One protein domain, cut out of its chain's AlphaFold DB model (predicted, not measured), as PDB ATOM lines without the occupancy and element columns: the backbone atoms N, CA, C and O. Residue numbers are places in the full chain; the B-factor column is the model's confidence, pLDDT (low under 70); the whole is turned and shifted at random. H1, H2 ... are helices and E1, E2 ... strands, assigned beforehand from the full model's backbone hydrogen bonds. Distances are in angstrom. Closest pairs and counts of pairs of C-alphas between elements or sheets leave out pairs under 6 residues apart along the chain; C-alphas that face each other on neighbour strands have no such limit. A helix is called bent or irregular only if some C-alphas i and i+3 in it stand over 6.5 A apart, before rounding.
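This is residues 4 to 95 of the 97 residues of an uncharacterized protein of Acidobacteria bacterium ADurb.Bin051 (UniProt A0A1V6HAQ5). A narrow two-stranded antiparallel ribbon, E1 and E2, has a pair of short helices, H1 and H2, at one end and a long loop, residues 44 to 62, beyond the other; the chain then comes back alongside the ribbon and leaves it as a long arm. That arm, residues 77 to 95 with H3 in it, sticks out free and makes much of the length. The printed part has 92 residues, with the named elements in the order E1, H1, H2, E2, H3 and a sheet of order E1 - E2; the class is mixed, helices and strands, with under half of the residues in named elements. The whole is extended, with a radius of gyration of the C-alphas of 19.6 A, and its outline is flat, spanning 60 by 37 by 19 A.

E1 is residues 4 to 12, 20.6 A from first to last C-alpha, beginning at C-alpha 4 at (114.294, 161.379, 107.404). E2 is residues 37 to 43, 18.5 A long, and ends at C-alpha 43 at (111.414, 160.897, 113.126). Between them in the chain come H1, residues 15 to 22, 10.4 A, and H2, residues 25 to 32, 10.6 A. H3, residues 82 to 93, is 18.3 A long and ends at C-alpha 93 at (150.487, 156.864, 90.437). H3 is neither bent nor irregular, but only just: C-alphas 85 and 88 are 6.2 A apart.

E1 and E2 are antiparallel neighbours, with 170 degrees between their directions. C-alphas 5 and 41 face each other at 4.4 A, and so do C-alphas 12 and 37 at 4.7 A. N 6 and O 40 are within hydrogen-bond range at 2.8 A, as are N 42 and O 4 at 2.8 A. H1 and H2 touch, with the C-alphas of Arg 19 and Ala 28 closest at 5.6 A. They run opposite ways at a steep tilt of 63 degrees. H2 is apart from E1, and H1 is apart from E2. H3 touches no helix and is apart from E1. In H1 and H2 every O i to N i+4 pair is within hydrogen-bond range; in H3 4 of 8 are, beside 7 of 9 O i to N i+3 pairs.

The C-alphas farthest apart are those of Glu 25 and Leu 94, at 60.6 A. Without residues 77 to 95, which stand free, the body of 73 residues spans 37 by 25 by 16 A. The printed part has no cut. The links E1 to H1, H1 to H2 and H2 to E2 are tight; that from E2 to H3, residues 44 to 81, is long and holds no named element. The mean pLDDT of the printed part is 83.1, and residues 87 to 95 are under 70.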
ATOM      1  N   LYS A   4     114.092 160.997 108.796       92.50
ATOM      2  CA  LYS A   4     114.294 161.379 107.404       92.50
ATOM      3  C   LYS A   4     114.079 162.881 107.270       92.50
ATOM      4  O   LYS A   4     113.067 163.396 107.728       92.50
ATOM      5  N   VAL A   5     115.009 163.577 106.620       92.62
ATOM      6  CA  VAL A   5     114.801 164.981 106.245       92.62
ATOM      7  C   VAL A   5     113.738 165.029 105.146       92.62
ATOM      8  O   VAL A   5     113.900 164.399 104.099       92.62
ATOM      9  N   VAL A   6     112.639 165.728 105.416       94.69
ATOM     10  CA  VAL A   6     111.495 165.891 104.512       94.69
ATOM     11  C   VAL A   6     111.670 167.141 103.658       94.69
ATOM     12  O   VAL A   6     111.448 167.094 102.450       94.69
ATOM     13  N   SER A   7     112.115 168.238 104.268       92.25
ATOM     14  CA  SER A   7     112.393 169.493 103.576       92.25
ATOM     15  C   SER A   7     113.531 170.260 104.243       92.25
ATOM     16  O   SER A   7     113.815 170.095 105.430       92.25
ATOM     17  N   VAL A   8     114.187 171.095 103.438       92.31
ATOM     18  CA  VAL A   8     115.180 172.083 103.864       92.31
ATOM     19  C   VAL A   8     114.825 173.389 103.165       92.31
ATOM     20  O   VAL A   8     114.580 173.375 101.954       92.31
ATOM     21  N   SER A   9     114.770 174.499 103.898       91.62
ATOM     22  CA  SER A   9     114.513 175.808 103.302       91.62
ATOM     23  C   SER A   9     115.678 176.239 102.406       91.62
ATOM     24  O   SER A   9     116.846 175.966 102.678       91.62
ATOM     25  N   THR A  10     115.369 176.924 101.306       89.75
ATOM     26  CA  THR A  10     116.387 177.495 100.404       89.75
ATOM     27  C   THR A  10     116.882 178.860 100.868       89.75
ATOM     28  O   THR A  10     117.938 179.314 100.433       89.75
ATOM     29  N   LEU A  11     116.115 179.511 101.741       91.81
ATOM     30  CA  LEU A  11     116.408 180.810 102.325       91.81
ATOM     31  C   LEU A  11     116.494 180.681 103.852       91.81
ATOM     32  O   LEU A  11     115.849 179.788 104.417       91.81
ATOM     33  N   PRO A  12     117.266 181.558 104.517       91.56
ATOM     34  CA  PRO A  12     117.241 181.666 105.969       91.56
ATOM     35  C   PRO A  12     115.824 181.952 106.475       91.56
ATOM     36  O   PRO A  12     115.073 182.695 105.838       91.56
ATOM     37  N   ALA A  13     115.477 181.368 107.617       92.19
ATOM     38  CA  ALA A  13     114.194 181.563 108.266       92.19
ATOM     39  C   ALA A  13     114.039 183.014 108.735       92.19
ATOM     40  O   ALA A  13     114.979 183.653 109.211       92.19
ATOM     41  N   THR A  14     112.823 183.530 108.623       91.19
ATOM     42  CA  THR A  14     112.443 184.846 109.126       91.19
ATOM     43  C   THR A  14     112.122 184.788 110.617       91.19
ATOM     44  O   THR A  14     111.740 183.752 111.165       91.19
ATOM     45  N   LEU A  15     112.207 185.937 111.292       89.19
ATOM     46  CA  LEU A  15     111.844 186.028 112.707       89.19
ATOM     47  C   LEU A  15     110.387 185.594 112.961       89.19
ATOM     48  O   LEU A  15     110.103 184.985 113.989       89.19
ATOM     49  N   GLU A  16     109.459 185.879 112.041       88.00
ATOM     50  CA  GLU A  16     108.060 185.457 112.186       88.00
ATOM     51  C   GLU A  16     107.887 183.935 112.102       88.00
ATOM     52  O   GLU A  16     107.101 183.374 112.866       88.00
ATOM     53  N   GLU A  17     108.628 183.262 111.218       88.00
ATOM     54  CA  GLU A  17     108.622 181.798 111.110       88.00
ATOM     55  C   GLU A  17     109.166 181.152 112.388       88.00
ATOM     56  O   GLU A  17     108.503 180.303 112.982       88.00
ATOM     57  N   ILE A  18     110.309 181.632 112.891       88.56
ATOM     58  CA  ILE A  18     110.909 181.120 114.132       88.56
ATOM     59  C   ILE A  18     109.958 181.323 115.323       88.56
ATOM     60  O   ILE A  18     109.761 180.408 116.125       88.56
ATOM     61  N   ARG A  19     109.305 182.489 115.428       88.06
ATOM     62  CA  ARG A  19     108.340 182.782 116.505       88.06
ATOM     63  C   ARG A  19     107.142 181.834 116.497       88.06
ATOM     64  O   ARG A  19     106.678 181.453 117.570       88.06
ATOM     65  N   ARG A  20     106.653 181.433 115.316       85.94
ATOM     66  CA  ARG A  20     105.537 180.477 115.187       85.94
ATOM     67  C   ARG A  20     105.895 179.090 115.710       85.94
ATOM     68  O   ARG A  20     105.026 178.427 116.266       85.94
ATOM     69  N   VAL A  21     107.145 178.665 115.535       83.81
ATOM     70  CA  VAL A  21     107.604 177.325 115.928       83.81
ATOM     71  C   VAL A  21     108.020 177.282 117.397       83.81
ATOM     72  O   VAL A  21     107.615 176.388 118.133       83.81
ATOM     73  N   VAL A  22     108.820 178.254 117.833       82.19
ATOM     74  CA  VAL A  22     109.466 178.250 119.153       82.19
ATOM     75  C   VAL A  22     108.547 178.804 120.250       82.19
ATOM     76  O   VAL A  22     108.741 178.503 121.426       82.19
ATOM     77  N   ALA A  23     107.538 179.608 119.885       80.44
ATOM     78  CA  ALA A  23     106.573 180.232 120.798       80.44
ATOM     79  C   ALA A  23     107.204 181.023 121.974       80.44
ATOM     80  O   ALA A  23     106.543 181.295 122.975       80.44
ATOM     81  N   ASN A  24     108.474 181.426 121.846       82.94
ATOM     82  CA  ASN A  24     109.224 182.208 122.827       82.94
ATOM     83  C   ASN A  24     110.021 183.314 122.117       82.94
ATOM     84  O   ASN A  24     110.881 183.036 121.284       82.94
ATOM     85  N   GLU A  25     109.744 184.573 122.468       85.19
ATOM     86  CA  GLU A  25     110.373 185.760 121.867       85.19
ATOM     87  C   GLU A  25     111.880 185.852 122.106       85.19
ATOM     88  O   GLU A  25     112.618 186.253 121.209       85.19
ATOM     89  N   ALA A  26     112.339 185.527 123.317       85.94
ATOM     90  CA  ALA A  26     113.754 185.634 123.662       85.94
ATOM     91  C   ALA A  26     114.562 184.603 122.867       85.94
ATOM     92  O   ALA A  26     115.537 184.952 122.209       85.94
ATOM     93  N   LEU A  27     114.067 183.367 122.828       84.62
ATOM     94  CA  LEU A  27     114.714 182.277 122.107       84.62
ATOM     95  C   LEU A  27     114.662 182.481 120.581       84.62
ATOM     96  O   LEU A  27     115.626 182.193 119.879       84.62
ATOM     97  N   ALA A  28     113.577 183.062 120.053       87.50
ATOM     98  CA  ALA A  28     113.492 183.404 118.633       87.50
ATOM     99  C   ALA A  28     114.525 184.463 118.206       87.50
ATOM    100  O   ALA A  28     115.031 184.406 117.085       87.50
ATOM    101  N   ARG A  29     114.857 185.412 119.094       87.44
ATOM    102  CA  ARG A  29     115.913 186.409 118.852       87.44
ATOM    103  C   ARG A  29     117.306 185.788 118.872       87.44
ATOM    104  O   ARG A  29     118.121 186.116 118.024       87.44
ATOM    105  N   GLU A  30     117.559 184.858 119.784       88.19
ATOM    106  CA  GLU A  30     118.833 184.134 119.811       88.19
ATOM    107  C   GLU A  30     119.030 183.291 118.545       88.19
ATOM    108  O   GLU A  30     120.128 183.234 117.996       88.19
ATOM    109  N   PHE A  31     117.959 182.678 118.033       86.56
ATOM    110  CA  PHE A  31     118.043 181.885 116.812       86.56
ATOM    111  C   PHE A  31     118.190 182.719 115.544       86.56
ATOM    112  O   PHE A  31     118.960 182.312 114.680       86.56
ATOM    113  N   ILE A  32     117.503 183.860 115.399       89.75
ATOM    114  CA  ILE A  32     117.605 184.660 114.164       89.75
ATOM    115  C   ILE A  32     119.025 185.202 113.939       89.75
ATOM    116  O   ILE A  32     119.473 185.258 112.795       89.75
ATOM    117  N   ASP A  33     119.765 185.500 115.012       89.44
ATOM    118  CA  ASP A  33     121.153 185.978 114.943       89.44
ATOM    119  C   ASP A  33     122.112 184.945 114.312       89.44
ATOM    120  O   ASP A  33     123.180 185.298 113.807       89.44
ATOM    121  N   LEU A  34     121.715 183.669 114.268       88.06
ATOM    122  CA  LEU A  34     122.475 182.581 113.647       88.06
ATOM    123  C   LEU A  34     122.207 182.428 112.138       88.06
ATOM    124  O   LEU A  34     122.831 181.579 111.503       88.06
ATOM    125  N   ASN A  35     121.300 183.225 111.555       89.69
ATOM    126  CA  ASN A  35     120.788 183.069 110.183       89.69
ATOM    127  C   ASN A  35     120.374 181.612 109.860       89.69
ATOM    128  O   ASN A  35     120.922 180.998 108.938       89.69
ATOM    129  N   PRO A  36     119.445 181.022 110.635       90.19
ATOM    130  CA  PRO A  36     119.170 179.594 110.586       90.19
ATOM    131  C   PRO A  36     118.376 179.227 109.331       90.19
ATOM    132  O   PRO A  36     117.564 180.009 108.843       90.19
ATOM    133  N   PHE A  37     118.566 178.005 108.837       91.00
ATOM    134  CA  PHE A  37     117.720 177.410 107.801       91.00
ATOM    135  C   PHE A  37     116.728 176.449 108.453       91.00
ATOM    136  O   PHE A  37     117.087 175.717 109.377       91.00
ATOM    137  N   GLU A  38     115.489 176.431 107.966       90.31
ATOM    138  CA  GLU A  38     114.483 175.497 108.460       90.31
ATOM    139  C   GLU A  38     114.748 174.102 107.889       90.31
ATOM    140  O   GLU A  38     114.952 173.922 106.685       90.31
ATOM    141  N   VAL A  39     114.722 173.098 108.765       91.00
ATOM    142  CA  VAL A  39     114.822 171.691 108.387       91.00
ATOM    143  C   VAL A  39     113.668 170.940 109.030       91.00
ATOM    144  O   VAL A  39     113.580 170.861 110.255       91.00
ATOM    145  N   VAL A  40     112.811 170.341 108.206       91.50
ATOM    146  CA  VAL A  40     111.725 169.479 108.681       91.50
ATOM    147  C   VAL A  40     112.187 168.035 108.608       91.50
ATOM    148  O   VAL A  40     112.576 167.535 107.548       91.50
ATOM    149  N   ILE A  41     112.146 167.354 109.747       92.12
ATOM    150  CA  ILE A  41     112.567 165.963 109.890       92.12
ATOM    151  C   ILE A  41     111.362 165.157 110.347       92.12
ATOM    152  O   ILE A  41     110.673 165.553 111.278       92.12
ATOM    153  N   GLU A  42     111.140 164.013 109.712       92.38
ATOM    154  CA  GLU A  42     110.183 163.000 110.143       92.38
ATOM    155  C   GLU A  42     110.938 161.939 110.957       92.38
ATOM    156  O   GLU A  42     111.709 161.153 110.383       92.38
ATOM    157  N   PRO A  43     110.804 161.925 112.297       90.12
ATOM    158  CA  PRO A  43     111.414 160.897 113.126       90.12
ATOM    159  C   PRO A  43     110.787 159.534 112.847       90.12
ATOM    160  O   PRO A  43     109.589 159.430 112.598       90.12
ATOM    161  N   ILE A  44     111.581 158.470 112.942       91.38
ATOM    162  CA  ILE A  44     111.064 157.106 112.809       91.38
ATOM    163  C   ILE A  44     110.410 156.705 114.141       91.38
ATOM    164  O   ILE A  44     111.126 156.661 115.149       91.38
ATOM    165  N   PRO A  45     109.102 156.385 114.179       89.25
ATOM    166  CA  PRO A  45     108.437 155.940 115.402       89.25
ATOM    167  C   PRO A  45     108.998 154.604 115.900       89.25
ATOM    168  O   PRO A  45     109.333 153.728 115.099       89.25
ATOM    169  N   ALA A  46     109.084 154.450 117.219       88.69
ATOM    170  CA  ALA A  46     109.450 153.202 117.889       88.69
ATOM    171  C   ALA A  46     108.679 153.113 119.220       88.69
ATOM    172  O   ALA A  46     109.156 153.640 120.227       88.69
ATOM    173  N   PRO A  47     107.474 152.512 119.241       83.50
ATOM    174  CA  PRO A  47     106.640 152.411 120.446       83.50
ATOM    175  C   PRO A  47     107.316 151.685 121.618       83.50
ATOM    176  O   PRO A  47     106.901 151.820 122.763       83.50
ATOM    177  N   GLU A  48     108.345 150.892 121.331       84.88
ATOM    178  CA  GLU A  48     109.148 150.164 122.305       84.88
ATOM    179  C   GLU A  48     110.132 151.043 123.094       84.88
ATOM    180  O   GLU A  48     110.692 150.577 124.088       84.88
ATOM    181  N   THR A  49     110.376 152.292 122.675       86.06
ATOM    182  CA  THR A  49     111.274 153.208 123.388       86.06
ATOM    183  C   THR A  49     110.495 154.169 124.289       86.06
ATOM    184  O   THR A  49     109.438 154.655 123.886       86.06
ATOM    185  N   PRO A  50     111.016 154.529 125.483       82.81
ATOM    186  CA  PRO A  50     110.372 155.517 126.356       82.81
ATOM    187  C   PRO A  50     110.137 156.876 125.689       82.81
ATOM    188  O   PRO A  50     109.235 157.606 126.077       82.81
ATOM    189  N   SER A  51     110.942 157.220 124.682       84.56
ATOM    190  CA  SER A  51     110.798 158.470 123.942       84.56
ATOM    191  C   SER A  51     109.823 158.382 122.756       84.56
ATOM    192  O   SER A  51     109.644 159.387 122.074       84.56
ATOM    193  N   GLY A  52     109.320 157.190 122.407       85.81
ATOM    194  CA  GLY A  52     108.448 156.945 121.250       85.81
ATOM    195  C   GLY A  52     109.126 156.956 119.868       85.81
ATOM    196  O   GLY A  52     108.445 156.849 118.845       85.81
ATOM    197  N   PHE A  53     110.457 157.066 119.801       88.81
ATOM    198  CA  PHE A  53     111.215 157.213 118.550       88.81
ATOM    199  C   PHE A  53     112.433 156.294 118.480       88.81
ATOM    200  O   PHE A  53     112.982 155.870 119.498       88.81
ATOM    201  N   LYS A  54     112.890 155.997 117.261       88.62
ATOM    202  CA  LYS A  54     114.069 155.164 117.010       88.62
ATOM    203  C   LYS A  54     115.365 155.935 117.278       88.62
ATOM    204  O   LYS A  54     115.529 157.077 116.838       88.62
ATOM    205  N   TRP A  55     116.340 155.286 117.914       88.38
ATOM    206  CA  TRP A  55     117.655 155.862 118.226       88.38
ATOM    207  C   TRP A  55     118.799 155.089 117.568       88.38
ATOM    208  O   TRP A  55     118.671 153.915 117.234       88.38
ATOM    209  N   THR A  56     119.921 155.778 117.336       81.44
ATOM    210  CA  THR A  56     121.159 155.185 116.802       81.44
ATOM    211  C   THR A  56     121.897 154.344 117.839       81.44
ATOM    212  O   THR A  56     122.616 153.421 117.470       81.44
ATOM    213  N   SER A  57     121.730 154.666 119.121       74.19
ATOM    214  CA  SER A  57     122.306 153.966 120.264       74.19
ATOM    215  C   SER A  57     121.296 153.998 121.408       74.19
ATOM    216  O   SER A  57     120.645 155.027 121.594       74.19
ATOM    217  N   SER A  58     121.192 152.884 122.140       77.81
ATOM    218  CA  SER A  58     120.260 152.653 123.256       77.81
ATOM    219  C   SER A  58     118.770 152.881 122.922       77.81
ATOM    220  O   SER A  58     118.389 153.042 121.763       77.81
ATOM    221  N   ALA A  59     117.911 152.842 123.946       76.50
ATOM    222  CA  ALA A  59     116.479 153.132 123.838       76.50
ATOM    223  C   ALA A  59     116.165 154.644 123.834       76.50
ATOM    224  O   ALA A  59     115.001 155.024 123.893       76.50
ATOM    225  N   GLY A  60     117.179 155.512 123.762       79.94
ATOM    226  CA  GLY A  60     116.991 156.958 123.874       79.94
ATOM    227  C   GLY A  60     116.837 157.452 125.319       79.94
ATOM    228  O   GLY A  60     117.060 156.690 126.265       79.94
ATOM    229  N   PRO A  61     116.526 158.746 125.508       81.62
ATOM    230  CA  PRO A  61     116.330 159.337 126.827       81.62
ATOM    231  C   PRO A  61     115.041 158.808 127.488       81.62
ATOM    232  O   PRO A  61     114.081 158.489 126.786       81.62
ATOM    233  N   PRO A  62     114.976 158.744 128.833       81.75
ATOM    234  CA  PRO A  62     113.808 158.253 129.568       81.75
ATOM    235  C   PRO A  62     112.682 159.305 129.663       81.75
ATOM    236  O   PRO A  62     112.012 159.398 130.688       81.75
ATOM    237  N   LEU A  63     112.512 160.140 128.633       81.81
ATOM    238  CA  LEU A  63     111.513 161.209 128.570       81.81
ATOM    239  C   LEU A  63     110.878 161.269 127.179       81.81
ATOM    240  O   LEU A  63     111.533 160.975 126.175       81.81
ATOM    241  N   GLU A  64     109.614 161.681 127.132       79.38
ATOM    242  CA  GLU A  64     108.890 161.916 125.885       79.38
ATOM    243  C   GLU A  64     109.376 163.205 125.216       79.38
ATOM    244  O   GLU A  64     109.484 164.256 125.852       79.38
ATOM    245  N   VAL A  65     109.672 163.132 123.918       79.56
ATOM    246  CA  VAL A  65     110.089 164.302 123.136       79.56
ATOM    247  C   VAL A  65     108.837 165.023 122.643       79.56
ATOM    248  O   VAL A  65     108.170 164.562 121.718       79.56
ATOM    249  N   GLY A  66     108.514 166.144 123.287       77.94
ATOM    250  CA  GLY A  66     107.371 166.994 122.952       77.94
ATOM    251  C   GLY A  66     107.749 168.236 122.141       77.94
ATOM    252  O   GLY A  66     108.926 168.523 121.904       77.94
ATOM    253  N   SER A  67     106.734 169.009 121.746       76.69
ATOM    254  CA  SER A  67     106.941 170.313 121.105       76.69
ATOM    255  C   SER A  67     107.717 171.263 122.026       76.69
ATOM    256  O   SER A  67     107.489 171.278 123.234       76.69
ATOM    257  N   GLY A  68     108.638 172.047 121.459       75.56
ATOM    258  CA  GLY A  68     109.485 172.982 122.209       75.56
ATOM    259  C   GLY A  68     110.676 172.347 122.938       75.56
ATOM    260  O   GLY A  68     111.391 173.050 123.648       75.56
ATOM    261  N   THR A  69     110.916 171.042 122.767       80.06
ATOM    262  CA  THR A  69     112.117 170.386 123.305       80.06
ATOM    263  C   THR A  69     113.343 170.816 122.503       80.06
ATOM    264  O   THR A  69     113.445 170.490 121.319       80.06
ATOM    265  N   ASP A  70     114.287 171.506 123.142       78.94
ATOM    266  CA  ASP A  70     115.564 171.840 122.509       78.94
ATOM    267  C   ASP A  70     116.373 170.568 122.222       78.94
ATOM    268  O   ASP A  70     116.499 169.675 123.066       78.94
ATOM    269  N   CYS A  71     116.880 170.461 120.998       80.50
ATOM    270  CA  CYS A  71     117.535 169.268 120.489       80.50
ATOM    271  C   CYS A  71     118.693 169.647 119.570       80.50
ATOM    272  O   CYS A  71     118.545 170.427 118.634       80.50
ATOM    273  N   MET A  72     119.826 168.972 119.747       82.69
ATOM    274  CA  MET A  72     120.924 169.016 118.787       82.69
ATOM    275  C   MET A  72     120.792 167.863 117.785       82.69
ATOM    276  O   MET A  72     120.645 166.701 118.175       82.69
ATOM    277  N   VAL A  73     120.874 168.171 116.489       83.62
ATOM    278  CA  VAL A  73     120.714 167.191 115.405       83.62
ATOM    279  C   VAL A  73     121.982 167.112 114.558       83.62
ATOM    280  O   VAL A  73     122.579 168.123 114.205       83.62
ATOM    281  N   LEU A  74     122.379 165.889 114.199       86.69
ATOM    282  CA  LEU A  74     123.444 165.622 113.234       86.69
ATOM    283  C   LEU A  74     122.817 165.226 111.894       86.69
ATOM    284  O   LEU A  74     122.116 164.216 111.813       86.69
ATOM    285  N   VAL A  75     123.087 166.006 110.845       86.19
ATOM    286  CA  VAL A  75     122.550 165.775 109.497       86.19
ATOM    287  C   VAL A  75     123.644 165.217 108.591       86.19
ATOM    288  O   VAL A  75     124.715 165.803 108.442       86.19
ATOM    289  N   VAL A  76     123.377 164.069 107.969       87.19
ATOM    290  CA  VAL A  76     124.299 163.445 107.011       87.19
ATOM    291  C   VAL A  76     124.092 164.078 105.635       87.19
ATOM    292  O   VAL A  76     123.083 163.814 104.988       87.19
ATOM    293  N   VAL A  77     125.056 164.884 105.182       87.75
ATOM    294  CA  VAL A  77     125.004 165.575 103.876       87.75
ATOM    295  C   VAL A  77     125.570 164.747 102.718       87.75
ATOM    296  O   VAL A  77     125.136 164.896 101.581       87.75
ATOM    297  N   GLU A  78     126.516 163.844 102.989       86.38
ATOM    298  CA  GLU A  78     127.127 162.982 101.975       86.38
ATOM    299  C   GLU A  78     127.467 161.607 102.564       86.38
ATOM    300  O   GLU A  78     127.931 161.491 103.699       86.38
ATOM    301  N   LYS A  79     127.280 160.546 101.769       84.19
ATOM    302  CA  LYS A  79     127.749 159.193 102.088       84.19
ATOM    303  C   LYS A  79     128.695 158.701 100.999       84.19
ATOM    304  O   LYS A  79     128.259 158.327  99.911       84.19
ATOM    305  N   ARG A  80     129.991 158.645 101.311       82.88
ATOM    306  CA  ARG A  80     131.039 158.214 100.377       82.88
ATOM    307  C   ARG A  80     131.616 156.848 100.769       82.88
ATOM    308  O   ARG A  80     131.840 156.576 101.944       82.88
ATOM    309  N   LYS A  81     131.846 155.967  99.784       85.06
ATOM    310  CA  LYS A  81     132.466 154.648 100.016       85.06
ATOM    311  C   LYS A  81     133.979 154.811 100.224       85.06
ATOM    312  O   LYS A  81     134.601 155.453  99.388       85.06
ATOM    313  N   PRO A  82     134.615 154.164 101.218       78.31
ATOM    314  CA  PRO A  82     136.059 154.304 101.445       78.31
ATOM    315  C   PRO A  82     136.936 154.008 100.213       78.31
ATOM    316  O   PRO A  82     137.914 154.706  99.962       78.31
ATOM    317  N   ILE A  83     136.551 153.035  99.376       79.69
ATOM    318  CA  ILE A  83     137.297 152.676  98.153       79.69
ATOM    319  C   ILE A  83     137.389 153.819  97.127       79.69
ATOM    320  O   ILE A  83     138.334 153.862  96.340       79.69
ATOM    321  N   SER A  84     136.464 154.787  97.150       73.88
ATOM    322  CA  SER A  84     136.537 155.939  96.245       73.88
ATOM    323  C   SER A  84     137.684 156.894  96.586       73.88
ATOM    324  O   SER A  84     137.998 157.744  95.765       73.88
ATOM    325  N   PHE A  85     138.312 156.773  97.761       70.06
ATOM    326  CA  PHE A  85     139.530 157.515  98.105       70.06
ATOM    327  C   PHE A  85     140.809 156.854  97.570       70.06
ATOM    328  O   PHE A  85     141.831 157.520  97.480       70.06
ATOM    329  N   VAL A  86     140.756 155.578  97.163       71.94
ATOM    330  CA  VAL A  86     141.923 154.823  96.664       71.94
ATOM    331  C   VAL A  86     142.113 154.992  95.150       71.94
ATOM    332  O   VAL A  86     143.237 155.105  94.668       71.94
ATOM    333  N   ILE A  87     141.017 155.066  94.386       64.25
ATOM    334  CA  ILE A  87     141.042 155.271  92.922       64.25
ATOM    335  C   ILE A  87     141.806 156.549  92.497       64.25
ATOM    336  O   ILE A  87     142.575 156.466  91.538       64.25
ATOM    337  N   PRO A  88     141.660 157.710  93.173       61.22
ATOM    338  CA  PRO A  88     142.437 158.911  92.865       61.22
ATOM    339  C   PRO A  88     143.944 158.679  92.990       61.22
ATOM    340  O   PRO A  88     144.697 159.052  92.095       61.22
ATOM    341  N   THR A  89     144.382 158.001  94.056       61.22
ATOM    342  CA  THR A  89     145.799 157.701  94.297       61.22
ATOM    343  C   THR A  89     146.351 156.782  93.213       61.22
ATOM    344  O   THR A  89     147.421 157.040  92.670       61.22
ATOM    345  N   VAL A  90     145.600 155.753  92.817       61.12
ATOM    346  CA  VAL A  90     146.010 154.837  91.741       61.12
ATOM    347  C   VAL A  90     146.099 155.560  90.390       61.12
ATOM    348  O   VAL A  90     147.083 155.375  89.681       61.12
ATOM    349  N   LYS A  91     145.150 156.449  90.053       58.84
ATOM    350  CA  LYS A  91     145.227 157.283  88.837       58.84
ATOM    351  C   LYS A  91     146.446 158.209  88.828       58.84
ATOM    352  O   LYS A  91     147.119 158.308  87.806       58.84
ATOM    353  N   GLN A  92     146.758 158.829  89.967       60.38
ATOM    354  CA  GLN A  92     147.909 159.724  90.111       60.38
ATOM    355  C   GLN A  92     149.246 158.969  90.039       60.38
ATOM    356  O   GLN A  92     150.214 159.490  89.495       60.38
ATOM    357  N   THR A  93     149.289 157.720  90.517       59.81
ATOM    358  CA  THR A  93     150.487 156.864  90.437       59.81
ATOM    359  C   THR A  93     150.680 156.260  89.036       59.81
ATOM    360  O   THR A  93     151.805 155.985  88.635       59.81
ATOM    361  N   LEU A  94     149.593 156.075  88.276       65.44
ATOM    362  CA  LEU A  94     149.602 155.529  86.911       65.44
ATOM    363  C   LEU A  94     149.662 156.602  85.804       65.44
ATOM    364  O   LEU A  94     149.656 156.249  84.628       65.44
ATOM    365  N   GLY A  95     149.721 157.895  86.147       55.94
ATOM    366  CA  GLY A  95     149.921 158.989  85.183       55.94
ATOM    367  C   GLY A  95     148.757 159.247  84.216       55.94
ATOM    368  O   GLY A  95     148.931 159.946  83.220       55.94
TER     369      GLY A  95